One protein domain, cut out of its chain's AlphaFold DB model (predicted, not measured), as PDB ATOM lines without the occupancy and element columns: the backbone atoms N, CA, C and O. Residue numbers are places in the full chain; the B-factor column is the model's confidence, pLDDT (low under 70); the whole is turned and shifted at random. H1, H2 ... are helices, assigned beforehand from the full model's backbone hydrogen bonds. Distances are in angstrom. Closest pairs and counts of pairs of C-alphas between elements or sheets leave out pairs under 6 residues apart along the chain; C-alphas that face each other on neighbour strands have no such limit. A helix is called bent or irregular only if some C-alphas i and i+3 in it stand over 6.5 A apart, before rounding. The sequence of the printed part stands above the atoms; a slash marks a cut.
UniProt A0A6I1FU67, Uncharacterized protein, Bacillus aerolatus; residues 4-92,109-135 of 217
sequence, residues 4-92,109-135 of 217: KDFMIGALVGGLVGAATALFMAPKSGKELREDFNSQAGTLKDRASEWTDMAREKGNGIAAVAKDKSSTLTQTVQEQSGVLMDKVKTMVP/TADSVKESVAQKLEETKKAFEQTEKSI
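What this domain is: This is residues 4 to 92 and 109 to 135 of the 217 residues of an uncharacterized protein of Bacillus aerolatus (UniProt A0A6I1FU67). Going along the printed part from its first residue, you see an open hook: H1 is its shorter limb, and after a tight turn the very long helix H2 kinks near residue 39 and runs back as the longer limb, with a wide gap between the two. H3 is a separate helix near H1, and no two of the helices clearly touch. The printed part has 116 residues with three named helices, H1, H2 and H3 in that order, and no named strand; its class is all helix. It is extended, with a radius of gyration of the C-alphas of 24.9 A, and flat, spanning 72 by 44 by 20 A.

How they stand to each other: Start at H1, residues 4 to 24, and pass the tight link of three residues to H2, residues 28 to 90. H1 and H2 are close but not clearly touching; their closest C-alphas, those of Leu 22 and Ser 28, are 6.7 A apart. They run opposite ways at a shallow tilt of 25 degrees, with centres 28.3 A apart. Near residue 39, H2 has a kink of 65 degrees; it is neither bent nor irregular, but only just: C-alphas 38 and 41 are 6.3 A apart. H3, residues 109 to 135, is near H1, with 5 pairs of C-alphas within 10 A, and apart from H2. Every O i to N i+4 pair is within hydrogen-bond range in H1 and H3, and 56 of 59 in H2.

Where its parts are: Find C-alpha 4 at (173.699, 202.256, 183.890); from there H1 runs 29.5 A to C-alpha 24. H2 begins at C-alpha 28, at (172.749, 172.969, 199.880), and runs 67.5 A to C-alpha 90. H3 runs 37.6 A from C-alpha 109 to C-alpha 135 at (154.170, 185.854, 181.735).

The domain as a whole: The farthest C-alphas, those of Glu 34 and Pro 92, are 74.5 A apart. Residues 93 to 108 are not printed, and C-alphas 92 and 109 are 32.5 A apart across this cut. Residues 45 to 92 stand free, of which 45 to 90 belong to H2. The mean pLDDT of the printed part is 72.1; 46 residues are under 70, among them 79 to 92 and 109 to 114.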
ATOM      1  N   LYS A   4     174.319 202.181 182.560       80.81
ATOM      2  CA  LYS A   4     173.699 202.256 183.890       80.81
ATOM      3  C   LYS A   4     172.538 201.270 184.040       80.81
ATOM      4  O   LYS A   4     172.472 200.574 185.045       80.81
ATOM      5  N   ASP A   5     171.678 201.155 183.035       86.88
ATOM      6  CA  ASP A   5     170.496 200.286 183.099       86.88
ATOM      7  C   ASP A   5     170.900 198.806 183.018       86.88
ATOM      8  O   ASP A   5     170.355 197.969 183.735       86.88
ATOM      9  N   PHE A   6     171.954 198.497 182.254       90.56
ATOM     10  CA  PHE A   6     172.557 197.162 182.228       90.56
ATOM     11  C   PHE A   6     173.235 196.796 183.552       90.56
ATOM     12  O   PHE A   6     173.078 195.676 184.022       90.56
ATOM     13  N   MET A   7     173.957 197.723 184.193       92.38
ATOM     14  CA  MET A   7     174.586 197.460 185.493       92.38
ATOM     15  C   MET A   7     173.553 197.228 186.599       92.38
ATOM     16  O   MET A   7     173.749 196.346 187.431       92.38
ATOM     17  N   ILE A   8     172.442 197.973 186.591       90.31
ATOM     18  CA  ILE A   8     171.316 197.705 187.495       90.31
ATOM     19  C   ILE A   8     170.717 196.325 187.199       90.31
ATOM     20  O   ILE A   8     170.534 195.535 188.126       90.31
ATOM     21  N   GLY A   9     170.473 196.004 185.925       90.62
ATOM     22  CA  GLY A   9     169.948 194.700 185.518       90.62
ATOM     23  C   GLY A   9     170.867 193.536 185.897       90.62
ATOM     24  O   GLY A   9     170.396 192.521 186.396       90.62
ATOM     25  N   ALA A  10     172.182 193.697 185.741       95.75
ATOM     26  CA  ALA A  10     173.184 192.697 186.094       95.75
ATOM     27  C   ALA A  10     173.326 192.521 187.611       95.75
ATOM     28  O   ALA A  10     173.530 191.403 188.074       95.75
ATOM     29  N   LEU A  11     173.187 193.592 188.398       94.31
ATOM     30  CA  LEU A  11     173.211 193.497 189.856       94.31
ATOM     31  C   LEU A  11     171.978 192.744 190.368       94.31
ATOM     32  O   LEU A  11     172.104 191.777 191.115       94.31
ATOM     33  N   VAL A  12     170.785 193.148 189.925       93.00
ATOM     34  CA  VAL A  12     169.522 192.524 190.347       93.00
ATOM     35  C   VAL A  12     169.435 191.083 189.836       93.00
ATOM     36  O   VAL A  12     169.161 190.167 190.611       93.00
ATOM     37  N   GLY A  13     169.753 190.856 188.560       92.19
ATOM     38  CA  GLY A  13     169.794 189.525 187.956       92.19
ATOM     39  C   GLY A  13     170.888 188.631 188.541       92.19
ATOM     40  O   GLY A  13     170.670 187.435 188.707       92.19
ATOM     41  N   GLY A  14     172.034 189.200 188.924       96.31
ATOM     42  CA  GLY A  14     173.143 188.480 189.550       96.31
ATOM     43  C   GLY A  14     172.806 187.977 190.952       96.31
ATOM     44  O   GLY A  14     173.104 186.827 191.266       96.31
ATOM     45  N   LEU A  15     172.127 188.784 191.775       94.06
ATOM     46  CA  LEU A  15     171.662 188.334 193.092       94.06
ATOM     47  C   LEU A  15     170.605 187.227 192.980       94.06
ATOM     48  O   LEU A  15     170.719 186.201 193.650       94.06
ATOM     49  N   VAL A  16     169.597 187.411 192.122       94.56
ATOM     50  CA  VAL A  16     168.530 186.415 191.933       94.56
ATOM     51  C   VAL A  16     169.089 185.126 191.318       94.56
ATOM     52  O   VAL A  16     168.756 184.034 191.774       94.56
ATOM     53  N   GLY A  17     169.990 185.233 190.338       92.12
ATOM     54  CA  GLY A  17     170.671 184.097 189.715       92.12
ATOM     55  C   GLY A  17     171.586 183.337 190.678       92.12
ATOM     56  O   GLY A  17     171.602 182.111 190.669       92.12
ATOM     57  N   ALA A  18     172.305 184.035 191.560       91.44
ATOM     58  CA  ALA A  18     173.136 183.392 192.576       91.44
ATOM     59  C   ALA A  18     172.291 182.648 193.622       91.44
ATOM     60  O   ALA A  18     172.616 181.518 193.986       91.44
ATOM     61  N   ALA A  19     171.185 183.250 194.073       88.81
ATOM     62  CA  ALA A  19     170.271 182.619 195.022       88.81
ATOM     63  C   ALA A  19     169.622 181.353 194.435       88.81
ATOM     64  O   ALA A  19     169.567 180.318 195.102       88.81
ATOM     65  N   THR A  20     169.183 181.401 193.173       87.50
ATOM     66  CA  THR A  20     168.601 180.234 192.493       87.50
ATOM     67  C   THR A  20     169.648 179.171 192.164       87.50
ATOM     68  O   THR A  20     169.360 177.986 192.316       87.50
ATOM     69  N   ALA A  21     170.879 179.550 191.808       88.25
ATOM     70  CA  ALA A  21     171.983 178.609 191.607       88.25
ATOM     71  C   ALA A  21     172.340 177.848 192.895       88.25
ATOM     72  O   ALA A  21     172.571 176.639 192.854       88.25
ATOM     73  N   LEU A  22     172.316 178.523 194.050       77.88
ATOM     74  CA  LEU A  22     172.511 177.879 195.353       77.88
ATOM     75  C   LEU A  22     171.396 176.875 195.679       77.88
ATOM     76  O   LEU A  22     171.659 175.863 196.331       77.88
ATOM     77  N   PHE A  23     170.172 177.151 195.225       78.31
ATOM     78  CA  PHE A  23     169.009 176.284 195.411       78.31
ATOM     79  C   PHE A  23     168.989 175.097 194.429       78.31
ATOM     80  O   PHE A  23     168.544 174.010 194.785       78.31
ATOM     81  N   MET A  24     169.504 175.287 193.209       79.88
ATOM     82  CA  MET A  24     169.626 174.251 192.173       79.88
ATOM     83  C   MET A  24     170.817 173.304 192.413       79.88
ATOM     84  O   MET A  24     170.827 172.179 191.915       79.88
ATOM     85  N   ALA A  25     171.820 173.711 193.194       78.19
ATOM     86  CA  ALA A  25     172.925 172.833 193.566       78.19
ATOM     87  C   ALA A  25     172.444 171.737 194.556       78.19
ATOM     88  O   ALA A  25     172.052 172.063 195.681       78.19
ATOM     89  N   PRO A  26     172.529 170.430 194.217       62.19
ATOM     90  CA  PRO A  26     171.899 169.312 194.945       62.19
ATOM     91  C   PRO A  26     172.508 168.995 196.326       62.19
ATOM     92  O   PRO A  26     172.239 167.941 196.900       62.19
ATOM     93  N   LYS A  27     173.324 169.904 196.872       62.88
ATOM     94  CA  LYS A  27     174.000 169.759 198.164       62.88
ATOM     95  C   LYS A  27     173.636 170.807 199.212       62.88
ATOM     96  O   LYS A  27     173.800 170.510 200.386       62.88
ATOM     97  N   SER A  28     173.074 171.968 198.852       63.97
ATOM     98  CA  SER A  28     172.749 172.969 199.880       63.97
ATOM     99  C   SER A  28     171.442 172.644 200.621       63.97
ATOM    100  O   SER A  28     171.410 172.716 201.836       63.97
ATOM    101  N   GLY A  29     170.375 172.182 199.957       59.25
ATOM    102  CA  GLY A  29     169.049 172.059 200.591       59.25
ATOM    103  C   GLY A  29     168.839 170.900 201.585       59.25
ATOM    104  O   GLY A  29     168.071 171.055 202.537       59.25
ATOM    105  N   LYS A  30     169.483 169.737 201.382       64.25
ATOM    106  CA  LYS A  30     169.350 168.582 202.299       64.25
ATOM    107  C   LYS A  30     170.176 168.775 203.566       64.25
ATOM    108  O   LYS A  30     169.638 168.639 204.658       64.25
ATOM    109  N   GLU A  31     171.437 169.157 203.401       58.66
ATOM    110  CA  GLU A  31     172.360 169.367 204.516       58.66
ATOM    111  C   GLU A  31     172.037 170.670 205.260       58.66
ATOM    112  O   GLU A  31     172.004 170.645 206.482       58.66
ATOM    113  N   LEU A  32     171.622 171.763 204.587       63.84
ATOM    114  CA  LEU A  32     171.167 172.973 205.292       63.84
ATOM    115  C   LEU A  32     169.930 172.728 206.140       63.84
ATOM    116  O   LEU A  32     169.807 173.394 207.145       63.84
ATOM    117  N   ARG A  33     168.992 171.834 205.810       71.12
ATOM    118  CA  ARG A  33     167.857 171.603 206.725       71.12
ATOM    119  C   ARG A  33     168.279 170.866 207.992       71.12
ATOM    120  O   ARG A  33     167.748 171.170 209.053       71.12
ATOM    121  N   GLU A  34     169.215 169.933 207.892       71.12
ATOM    122  CA  GLU A  34     169.688 169.127 209.021       71.12
ATOM    123  C   GLU A  34     170.685 169.918 209.889       71.12
ATOM    124  O   GLU A  34     170.506 170.019 211.107       71.12
ATOM    125  N   ASP A  35     171.629 170.622 209.255       66.94
ATOM    126  CA  ASP A  35     172.545 171.556 209.908       66.94
ATOM    127  C   ASP A  35     171.851 172.830 210.374       66.94
ATOM    128  O   ASP A  35     172.196 173.319 211.431       66.94
ATOM    129  N   PHE A  36     170.848 173.382 209.690       65.12
ATOM    130  CA  PHE A  36     170.095 174.521 210.227       65.12
ATOM    131  C   PHE A  36     169.212 174.085 211.388       65.12
ATOM    132  O   PHE A  36     169.069 174.841 212.328       65.12
ATOM    133  N   ASN A  37     168.640 172.883 211.425       69.81
ATOM    134  CA  ASN A  37     167.845 172.512 212.600       69.81
ATOM    135  C   ASN A  37     168.728 172.269 213.845       69.81
ATOM    136  O   ASN A  37     168.321 172.592 214.960       69.81
ATOM    137  N   SER A  38     169.951 171.761 213.658       70.50
ATOM    138  CA  SER A  38     170.945 171.548 214.725       70.50
ATOM    139  C   SER A  38     171.728 172.824 215.083       70.50
ATOM    140  O   SER A  38     171.873 173.196 216.250       70.50
ATOM    141  N   GLN A  39     172.195 173.551 214.069       64.81
ATOM    142  CA  GLN A  39     172.975 174.774 214.201       64.81
ATOM    143  C   GLN A  39     172.115 176.025 214.306       64.81
ATOM    144  O   GLN A  39     172.618 176.982 214.845       64.81
ATOM    145  N   ALA A  40     170.846 176.108 213.897       67.19
ATOM    146  CA  ALA A  40     170.073 177.349 214.093       67.19
ATOM    147  C   ALA A  40     169.777 177.619 215.564       67.19
ATOM    148  O   ALA A  40     169.637 178.780 215.917       67.19
ATOM    149  N   GLY A  41     169.722 176.603 216.432       70.50
ATOM    150  CA  GLY A  41     169.687 176.836 217.879       70.50
ATOM    151  C   GLY A  41     170.962 177.544 218.344       70.50
ATOM    152  O   GLY A  41     170.917 178.667 218.836       70.50
ATOM    153  N   THR A  42     172.118 176.942 218.067       70.94
ATOM    154  CA  THR A  42     173.428 177.455 218.502       70.94
ATOM    155  C   THR A  42     173.890 178.703 217.746       70.94
ATOM    156  O   THR A  42     174.528 179.574 218.325       70.94
ATOM    157  N   LEU A  43     173.555 178.830 216.468       68.25
ATOM    158  CA  LEU A  43     173.827 179.970 215.601       68.25
ATOM    159  C   LEU A  43     172.894 181.123 215.927       68.25
ATOM    160  O   LEU A  43     173.346 182.252 215.860       68.25
ATOM    161  N   LYS A  44     171.636 180.887 216.316       73.69
ATOM    162  CA  LYS A  44     170.773 181.952 216.842       73.69
ATOM    163  C   LYS A  44     171.314 182.479 218.161       73.69
ATOM    164  O   LYS A  44     171.343 183.692 218.326       73.69
ATOM    165  N   ASP A  45     171.792 181.609 219.045       78.00
ATOM    166  CA  ASP A  45     172.409 182.035 220.302       78.00
ATOM    167  C   ASP A  45     173.710 182.812 220.037       78.00
ATOM    168  O   ASP A  45     173.863 183.938 220.504       78.00
ATOM    169  N   ARG A  46     174.595 182.301 219.167       75.50
ATOM    170  CA  ARG A  46     175.829 182.988 218.730       75.50
ATOM    171  C   ARG A  46     175.550 184.285 217.970       75.50
ATOM    172  O   ARG A  46     176.295 185.247 218.112       75.50
ATOM    173  N   ALA A  47     174.505 184.320 217.149       75.38
ATOM    174  CA  ALA A  47     174.098 185.493 216.386       75.38
ATOM    175  C   ALA A  47     173.408 186.523 217.274       75.38
ATOM    176  O   ALA A  47     173.575 187.709 217.016       75.38
ATOM    177  N   SER A  48     172.677 186.109 218.312       77.19
ATOM    178  CA  SER A  48     172.170 187.016 219.342       77.19
ATOM    179  C   SER A  48     173.340 187.598 220.111       77.19
ATOM    180  O   SER A  48     173.465 188.809 220.147       77.19
ATOM    181  N   GLU A  49     174.278 186.777 220.586       80.31
ATOM    182  CA  GLU A  49     175.488 187.260 221.255       80.31
ATOM    183  C   GLU A  49     176.307 188.200 220.366       80.31
ATOM    184  O   GLU A  49     176.770 189.233 220.831       80.31
ATOM    185  N   TRP A  50     176.468 187.899 219.077       75.00
ATOM    186  CA  TRP A  50     177.147 188.789 218.133       75.00
ATOM    187  C   TRP A  50     176.349 190.047 217.828       75.00
ATOM    188  O   TRP A  50     176.943 191.111 217.708       75.00
ATOM    189  N   THR A  51     175.028 189.954 217.710       80.25
ATOM    190  CA  THR A  51     174.147 191.106 217.492       80.25
ATOM    191  C   THR A  51     174.140 192.012 218.710       80.25
ATOM    192  O   THR A  51     174.216 193.224 218.553       80.25
ATOM    193  N   ASP A  52     174.107 191.447 219.909       80.69
ATOM    194  CA  ASP A  52     174.143 192.163 221.176       80.69
ATOM    195  C   ASP A  52     175.528 192.774 221.383       80.69
ATOM    196  O   ASP A  52     175.640 193.965 221.645       80.69
ATOM    197  N   MET A  53     176.606 192.034 221.112       78.19
ATOM    198  CA  MET A  53     177.974 192.551 221.175       78.19
ATOM    199  C   MET A  53     178.240 193.616 220.103       78.19
ATOM    200  O   MET A  53     178.925 194.598 220.379       78.19
ATOM    201  N   ALA A  54     177.673 193.477 218.904       77.88
ATOM    202  CA  ALA A  54     177.734 194.473 217.839       77.88
ATOM    203  C   ALA A  54     176.816 195.668 218.107       77.88
ATOM    204  O   ALA A  54     177.145 196.766 217.682       77.88
ATOM    205  N   ARG A  55     175.702 195.513 218.824       81.00
ATOM    206  CA  ARG A  55     174.867 196.635 219.270       81.00
ATOM    207  C   ARG A  55     175.523 197.394 220.408       81.00
ATOM    208  O   ARG A  55     175.584 198.613 220.350       81.00
ATOM    209  N   GLU A  56     176.055 196.699 221.402       78.19
ATOM    210  CA  GLU A  56     176.727 197.287 222.560       78.19
ATOM    211  C   GLU A  56     178.033 197.975 222.132       78.19
ATOM    212  O   GLU A  56     178.219 199.174 222.352       78.19
ATOM    213  N   LYS A  57     178.913 197.260 221.414       75.12
ATOM    214  CA  LYS A  57     180.149 197.842 220.869       75.12
ATOM    215  C   LYS A  57     179.878 198.776 219.701       75.12
ATOM    216  O   LYS A  57     180.610 199.741 219.554       75.12
ATOM    217  N   GLY A  58     178.859 198.534 218.885       76.50
ATOM    218  CA  GLY A  58     178.495 199.416 217.776       76.50
ATOM    219  C   GLY A  58     177.914 200.733 218.261       76.50
ATOM    220  O   GLY A  58     178.287 201.764 217.723       76.50
ATOM    221  N   ASN A  59     177.108 200.739 219.324       76.12
ATOM    222  CA  ASN A  59     176.682 201.976 219.977       76.12
ATOM    223  C   ASN A  59     177.865 202.684 220.644       76.12
ATOM    224  O   ASN A  59     177.977 203.901 220.530       76.12
ATOM    225  N   GLY A  60     178.791 201.944 221.265       75.00
ATOM    226  CA  GLY A  60     180.033 202.508 221.801       75.00
ATOM    227  C   GLY A  60     180.935 203.116 220.720       75.00
ATOM    228  O   GLY A  60     181.428 204.225 220.878       75.00
ATOM    229  N   ILE A  61     181.107 202.437 219.585       68.00
ATOM    230  CA  ILE A  61     181.894 202.921 218.443       68.00
ATOM    231  C   ILE A  61     181.165 204.055 217.729       68.00
ATOM    232  O   ILE A  61     181.819 204.998 217.315       68.00
ATOM    233  N   ALA A  62     179.838 204.021 217.616       70.94
ATOM    234  CA  ALA A  62     179.049 205.109 217.051       70.94
ATOM    235  C   ALA A  62     179.101 206.355 217.940       70.94
ATOM    236  O   ALA A  62     179.231 207.454 217.413       70.94
ATOM    237  N   ALA A  63     179.068 206.201 219.266       74.62
ATOM    238  CA  ALA A  63     179.275 207.298 220.207       74.62
ATOM    239  C   ALA A  63     180.703 207.852 220.103       74.62
ATOM    240  O   ALA A  63     180.876 209.042 219.875       74.62
ATOM    241  N   VAL A  64     181.729 206.991 220.123       74.12
ATOM    242  CA  VAL A  64     183.135 207.403 219.958       74.12
ATOM    243  C   VAL A  64     183.385 208.032 218.588       74.12
ATOM    244  O   VAL A  64     184.135 208.995 218.485       74.12
ATOM    245  N   ALA A  65     182.767 207.524 217.527       71.38
ATOM    246  CA  ALA A  65     182.850 208.093 216.190       71.38
ATOM    247  C   ALA A  65     182.095 209.417 216.111       71.38
ATOM    248  O   ALA A  65     182.577 210.321 215.447       71.38
ATOM    249  N   LYS A  66     180.966 209.578 216.805       76.25
ATOM    250  CA  LYS A  66     180.236 210.846 216.882       76.25
ATOM    251  C   LYS A  66     181.021 211.892 217.669       76.25
ATOM    252  O   LYS A  66     181.146 213.012 217.188       76.25
ATOM    253  N   ASP A  67     181.639 211.522 218.784       75.75
ATOM    254  CA  ASP A  67     182.475 212.416 219.591       75.75
ATOM    255  C   ASP A  67     183.783 212.770 218.866       75.75
ATOM    256  O   ASP A  67     184.172 213.939 218.804       75.75
ATOM    257  N   LYS A  68     184.442 211.793 218.226       73.19
ATOM    258  CA  LYS A  68     185.636 212.033 217.398       73.19
ATOM    259  C   LYS A  68     185.317 212.774 216.109       73.19
ATOM    260  O   LYS A  68     186.109 213.600 215.684       73.19
ATOM    261  N   SER A  69     184.164 212.525 215.496       67.19
ATOM    262  CA  SER A  69     183.714 213.271 214.324       67.19
ATOM    263  C   SER A  69     183.332 214.686 214.718       67.19
ATOM    264  O   SER A  69     183.681 215.596 213.986       67.19
ATOM    265  N   SER A  70     182.682 214.917 215.860       69.81
ATOM    266  CA  SER A  70     182.345 216.268 216.322       69.81
ATOM    267  C   SER A  70     183.605 217.065 216.654       69.81
ATOM    268  O   SER A  70     183.744 218.194 216.203       69.81
ATOM    269  N   THR A  71     184.568 216.467 217.360       74.62
ATOM    270  CA  THR A  71     185.856 217.117 217.673       74.62
ATOM    271  C   THR A  71     186.726 217.324 216.434       74.62
ATOM    272  O   THR A  71     187.335 218.383 216.290       74.62
ATOM    273  N   LEU A  72     186.744 216.374 215.495       69.81
ATOM    274  CA  LEU A  72     187.426 216.531 214.210       69.81
ATOM    275  C   LEU A  72     186.746 217.592 213.343       69.81
ATOM    276  O   LEU A  72     187.440 218.408 212.756       69.81
ATOM    277  N   THR A  73     185.413 217.630 213.301       72.00
ATOM    278  CA  THR A  73     184.649 218.670 212.591       72.00
ATOM    279  C   THR A  73     184.961 220.030 213.181       72.00
ATOM    280  O   THR A  73     185.256 220.945 212.432       72.00
ATOM    281  N   GLN A  74     184.977 220.156 214.507       74.69
ATOM    282  CA  GLN A  74     185.247 221.420 215.180       74.69
ATOM    283  C   GLN A  74     186.695 221.881 214.976       74.69
ATOM    284  O   GLN A  74     186.919 223.037 214.634       74.69
ATOM    285  N   THR A  75     187.661 220.958 215.035       71.62
ATOM    286  CA  THR A  75     189.075 221.243 214.725       71.62
ATOM    287  C   THR A  75     189.256 221.631 213.258       71.62
ATOM    288  O   THR A  75     189.969 222.579 212.947       71.62
ATOM    289  N   VAL A  76     188.593 220.929 212.335       70.50
ATOM    290  CA  VAL A  76     188.609 221.248 210.902       70.50
ATOM    291  C   VAL A  76     187.889 222.564 210.637       70.50
ATOM    292  O   VAL A  76     188.319 223.304 209.767       70.50
ATOM    293  N   GLN A  77     186.840 222.908 211.377       71.06
ATOM    294  CA  GLN A  77     186.098 224.158 211.225       71.06
ATOM    295  C   GLN A  77     186.890 225.352 211.777       71.06
ATOM    296  O   GLN A  77     186.953 226.388 211.125       71.06
ATOM    297  N   GLU A  78     187.590 225.190 212.900       71.31
ATOM    298  CA  GLU A  78     188.516 226.195 213.439       71.31
ATOM    299  C   GLU A  78     189.750 226.366 212.546       71.31
ATOM    300  O   GLU A  78     190.115 227.489 212.201       71.31
ATOM    301  N   GLN A  79     190.366 225.271 212.088       67.38
ATOM    302  CA  GLN A  79     191.508 225.345 211.175       67.38
ATOM    303  C   GLN A  79     191.104 225.848 209.789       67.38
ATOM    304  O   GLN A  79     191.819 226.664 209.217       67.38
ATOM    305  N   SER A  80     189.959 225.426 209.251       60.06
ATOM    306  CA  SER A  80     189.451 225.931 207.969       60.06
ATOM    307  C   SER A  80     188.986 227.377 208.058       60.06
ATOM    308  O   SER A  80     189.162 228.084 207.077       60.06
ATOM    309  N   GLY A  81     188.493 227.847 209.209       67.12
ATOM    310  CA  GLY A  81     188.247 229.268 209.461       67.12
ATOM    311  C   GLY A  81     189.536 230.079 209.348       67.12
ATOM    312  O   GLY A  81     189.627 230.986 208.527       67.12
ATOM    313  N   VAL A  82     190.593 229.661 210.054       67.31
ATOM    314  CA  VAL A  82     191.908 230.330 210.004       67.31
ATOM    315  C   VAL A  82     192.563 230.232 208.616       67.31
ATOM    316  O   VAL A  82     193.206 231.180 208.163       67.31
ATOM    317  N   LEU A  83     192.409 229.103 207.915       60.34
ATOM    318  CA  LEU A  83     192.905 228.933 206.549       60.34
ATOM    319  C   LEU A  83     192.087 229.743 205.539       60.34
ATOM    320  O   LEU A  83     192.685 230.327 204.642       60.34
ATOM    321  N   MET A  84     190.763 229.821 205.676       59.50
ATOM    322  CA  MET A  84     189.921 230.650 204.812       59.50
ATOM    323  C   MET A  84     190.186 232.126 205.041       59.50
ATOM    324  O   MET A  84     190.268 232.856 204.064       59.50
ATOM    325  N   ASP A  85     190.413 232.569 206.273       64.94
ATOM    326  CA  ASP A  85     190.782 233.960 206.540       64.94
ATOM    327  C   ASP A  85     192.164 234.294 205.958       64.94
ATOM    328  O   ASP A  85     192.337 235.361 205.365       64.94
ATOM    329  N   LYS A  86     193.135 233.368 205.999       65.31
ATOM    330  CA  LYS A  86     194.439 233.538 205.323       65.31
ATOM    331  C   LYS A  86     194.351 233.471 203.797       65.31
ATOM    332  O   LYS A  86     195.011 234.246 203.112       65.31
ATOM    333  N   VAL A  87     193.532 232.583 203.242       58.84
ATOM    334  CA  VAL A  87     193.343 232.452 201.789       58.84
ATOM    335  C   VAL A  87     192.540 233.627 201.239       58.84
ATOM    336  O   VAL A  87     192.871 234.135 200.178       58.84
ATOM    337  N   LYS A  88     191.548 234.133 201.973       58.72
ATOM    338  CA  LYS A  88     190.739 235.300 201.593       58.72
ATOM    339  C   LYS A  88     191.497 236.621 201.750       58.72
ATOM    340  O   LYS A  88     191.160 237.592 201.083       58.72
ATOM    341  N   THR A  89     192.539 236.657 202.586       58.69
ATOM    342  CA  THR A  89     193.465 237.800 202.679       58.69
ATOM    343  C   THR A  89     194.627 237.726 201.683       58.69
ATOM    344  O   THR A  89     195.143 238.773 201.303       58.69
ATOM    345  N   MET A  90     195.013 236.534 201.202       49.62
ATOM    346  CA  MET A  90     196.043 236.364 200.158       49.62
ATOM    347  C   MET A  90     195.499 236.257 198.724       49.62
ATOM    348  O   MET A  90     196.249 236.498 197.781       49.62
ATOM    349  N   VAL A  91     194.219 235.927 198.534       48.44
ATOM    350  CA  VAL A  91     193.548 235.863 197.226       48.44
ATOM    351  C   VAL A  91     192.509 236.986 197.166       48.44
ATOM    352  O   VAL A  91     191.399 236.819 197.680       48.44
ATOM    353  N   PRO A  92     192.824 238.141 196.552       49.34
ATOM    354  CA  PRO A  92     191.819 239.146 196.252       49.34
ATOM    355  C   PRO A  92     190.800 238.530 195.291       49.34
ATOM    356  O   PRO A  92     191.176 237.861 194.330       49.34
ATOM    357  N   THR A 109     174.801 212.836 200.300       46.22
ATOM    358  CA  THR A 109     175.004 211.553 199.594       46.22
ATOM    359  C   THR A 109     174.116 210.440 200.135       46.22
ATOM    360  O   THR A 109     173.647 209.624 199.351       46.22
ATOM    361  N   ALA A 110     173.814 210.413 201.434       44.53
ATOM    362  CA  ALA A 110     172.897 209.423 201.992       44.53
ATOM    363  C   ALA A 110     171.458 209.634 201.492       44.53
ATOM    364  O   ALA A 110     170.796 208.664 201.120       44.53
ATOM    365  N   ASP A 111     170.998 210.884 201.417       50.44
ATOM    366  CA  ASP A 111     169.654 211.201 200.926       50.44
ATOM    367  C   ASP A 111     169.532 211.010 199.408       50.44
ATOM    368  O   ASP A 111     168.561 210.419 198.946       50.44
ATOM    369  N   SER A 112     170.554 211.364 198.620       56.38
ATOM    370  CA  SER A 112     170.550 211.099 197.168       56.38
ATOM    371  C   SER A 112     170.684 209.613 196.816       56.38
ATOM    372  O   SER A 112     170.102 209.162 195.825       56.38
ATOM    373  N   VAL A 113     171.390 208.821 197.631       53.47
ATOM    374  CA  VAL A 113     171.442 207.359 197.482       53.47
ATOM    375  C   VAL A 113     170.110 206.727 197.883       53.47
ATOM    376  O   VAL A 113     169.635 205.851 197.166       53.47
ATOM    377  N   LYS A 114     169.463 207.181 198.964       60.09
ATOM    378  CA  LYS A 114     168.117 206.713 199.338       60.09
ATOM    379  C   LYS A 114     167.083 207.026 198.263       60.09
ATOM    380  O   LYS A 114     166.325 206.135 197.900       60.09
ATOM    381  N   GLU A 115     167.101 208.240 197.720       70.38
ATOM    382  CA  GLU A 115     166.204 208.669 196.643       70.38
ATOM    383  C   GLU A 115     166.433 207.834 195.370       70.38
ATOM    384  O   GLU A 115     165.493 207.298 194.788       70.38
ATOM    385  N   SER A 116     167.698 207.613 194.989       61.22
ATOM    386  CA  SER A 116     168.054 206.811 193.807       61.22
ATOM    387  C   SER A 116     167.703 205.330 193.965       61.22
ATOM    388  O   SER A 116     167.322 204.677 192.995       61.22
ATOM    389  N   VAL A 117     167.839 204.778 195.173       60.94
ATOM    390  CA  VAL A 117     167.471 203.388 195.476       60.94
ATOM    391  C   VAL A 117     165.953 203.232 195.533       60.94
ATOM    392  O   VAL A 117     165.441 202.254 195.000       60.94
ATOM    393  N   ALA A 118     165.224 204.191 196.110       71.69
ATOM    394  CA  ALA A 118     163.764 204.174 196.154       71.69
ATOM    395  C   ALA A 118     163.150 204.270 194.749       71.69
ATOM    396  O   ALA A 118     162.309 203.443 194.398       71.69
ATOM    397  N   GLN A 119     163.635 205.195 193.914       73.69
ATOM    398  CA  GLN A 119     163.179 205.341 192.528       73.69
ATOM    399  C   GLN A 119     163.486 204.093 191.695       73.69
ATOM    400  O   GLN A 119     162.605 203.560 191.023       73.69
ATOM    401  N   LYS A 120     164.704 203.544 191.809       70.56
ATOM    402  CA  LYS A 120     165.069 202.305 191.105       70.56
ATOM    403  C   LYS A 120     164.284 201.096 191.596       70.56
ATOM    404  O   LYS A 120     163.992 200.209 190.798       70.56
ATOM    405  N   LEU A 121     163.915 201.046 192.875       67.88
ATOM    406  CA  LEU A 121     163.078 199.984 193.423       67.88
ATOM    407  C   LEU A 121     161.640 200.074 192.896       67.88
ATOM    408  O   LEU A 121     161.042 199.043 192.595       67.88
ATOM    409  N   GLU A 122     161.092 201.279 192.747       74.38
ATOM    410  CA  GLU A 122     159.747 201.493 192.207       74.38
ATOM    411  C   GLU A 122     159.671 201.205 190.697       74.38
ATOM    412  O   GLU A 122     158.742 200.540 190.241       74.38
ATOM    413  N   GLU A 123     160.683 201.616 189.928       75.50
ATOM    414  CA  GLU A 123     160.817 201.260 188.508       75.50
ATOM    415  C   GLU A 123     160.994 199.753 188.317       75.50
ATOM    416  O   GLU A 123     160.366 199.160 187.440       75.50
ATOM    417  N   THR A 124     161.783 199.110 189.184       71.12
ATOM    418  CA  THR A 124     161.956 197.651 189.161       71.12
ATOM    419  C   THR A 124     160.645 196.939 189.486       71.12
ATOM    420  O   THR A 124     160.316 195.967 188.816       71.12
ATOM    421  N   LYS A 125     159.848 197.435 190.445       79.06
ATOM    422  CA  LYS A 125     158.510 196.890 190.735       79.06
ATOM    423  C   LYS A 125     157.561 197.022 189.546       79.06
ATOM    424  O   LYS A 125     156.932 196.039 189.179       79.06
ATOM    425  N   LYS A 126     157.505 198.187 188.893       82.38
ATOM    426  CA  LYS A 126     156.638 198.404 187.720       82.38
ATOM    427  C   LYS A 126     157.051 197.543 186.522       82.38
ATOM    428  O   LYS A 126     156.196 196.943 185.876       82.38
ATOM    429  N   ALA A 127     158.351 197.435 186.250       74.38
ATOM    430  CA  ALA A 127     158.870 196.567 185.192       74.38
ATOM    431  C   ALA A 127     158.617 195.079 185.495       74.38
ATOM    432  O   ALA A 127     158.334 194.297 184.584       74.38
ATOM    433  N   PHE A 128     158.677 194.694 186.771       69.44
ATOM    434  CA  PHE A 128     158.392 193.338 187.220       69.44
ATOM    435  C   PHE A 128     156.905 192.992 187.092       69.44
ATOM    436  O   PHE A 128     156.589 191.978 186.485       69.44
ATOM    437  N   GLU A 129     155.994 193.862 187.535       76.69
ATOM    438  CA  GLU A 129     154.541 193.666 187.382       76.69
ATOM    439  C   GLU A 129     154.116 193.602 185.904       76.69
ATOM    440  O   GLU A 129     153.277 192.788 185.518       76.69
ATOM    441  N   GLN A 130     154.729 194.414 185.036       73.06
ATOM    442  CA  GLN A 130     154.487 194.347 183.592       73.06
ATOM    443  C   GLN A 130     155.007 193.035 182.978       73.06
ATOM    444  O   GLN A 130     154.393 192.488 182.056       73.06
ATOM    445  N   THR A 131     156.115 192.511 183.502       68.56
ATOM    446  CA  THR A 131     156.677 191.220 183.092       68.56
ATOM    447  C   THR A 131     155.805 190.067 183.587       68.56
ATOM    448  O   THR A 131     155.510 189.161 182.817       68.56
ATOM    449  N   GLU A 132     155.301 190.138 184.818       61.56
ATOM    450  CA  GLU A 132     154.396 189.154 185.419       61.56
ATOM    451  C   GLU A 132     153.070 189.072 184.649       61.56
ATOM    452  O   GLU A 132     152.639 187.992 184.253       61.56
ATOM    453  N   LYS A 133     152.498 190.225 184.281       67.75
ATOM    454  CA  LYS A 133     151.293 190.302 183.442       67.75
ATOM    455  C   LYS A 133     151.496 189.754 182.023       67.75
ATOM    456  O   LYS A 133     150.543 189.282 181.409       67.75
ATOM    457  N   SER A 134     152.722 189.802 181.499       60.38
ATOM    458  CA  SER A 134     153.073 189.222 180.191       60.38
ATOM    459  C   SER A 134     153.391 187.721 180.281       60.38
ATOM    460  O   SER A 134     153.178 186.981 179.321       60.38
ATOM    461  N   ILE A 135     153.876 187.261 181.436       55.09
ATOM    462  CA  ILE A 135     154.170 185.854 181.735       55.09
ATOM    463  C   ILE A 135     152.883 185.052 181.953       55.09
ATOM    464  O   ILE A 135     152.802 183.918 181.487       55.09
TER     465      ILE A 135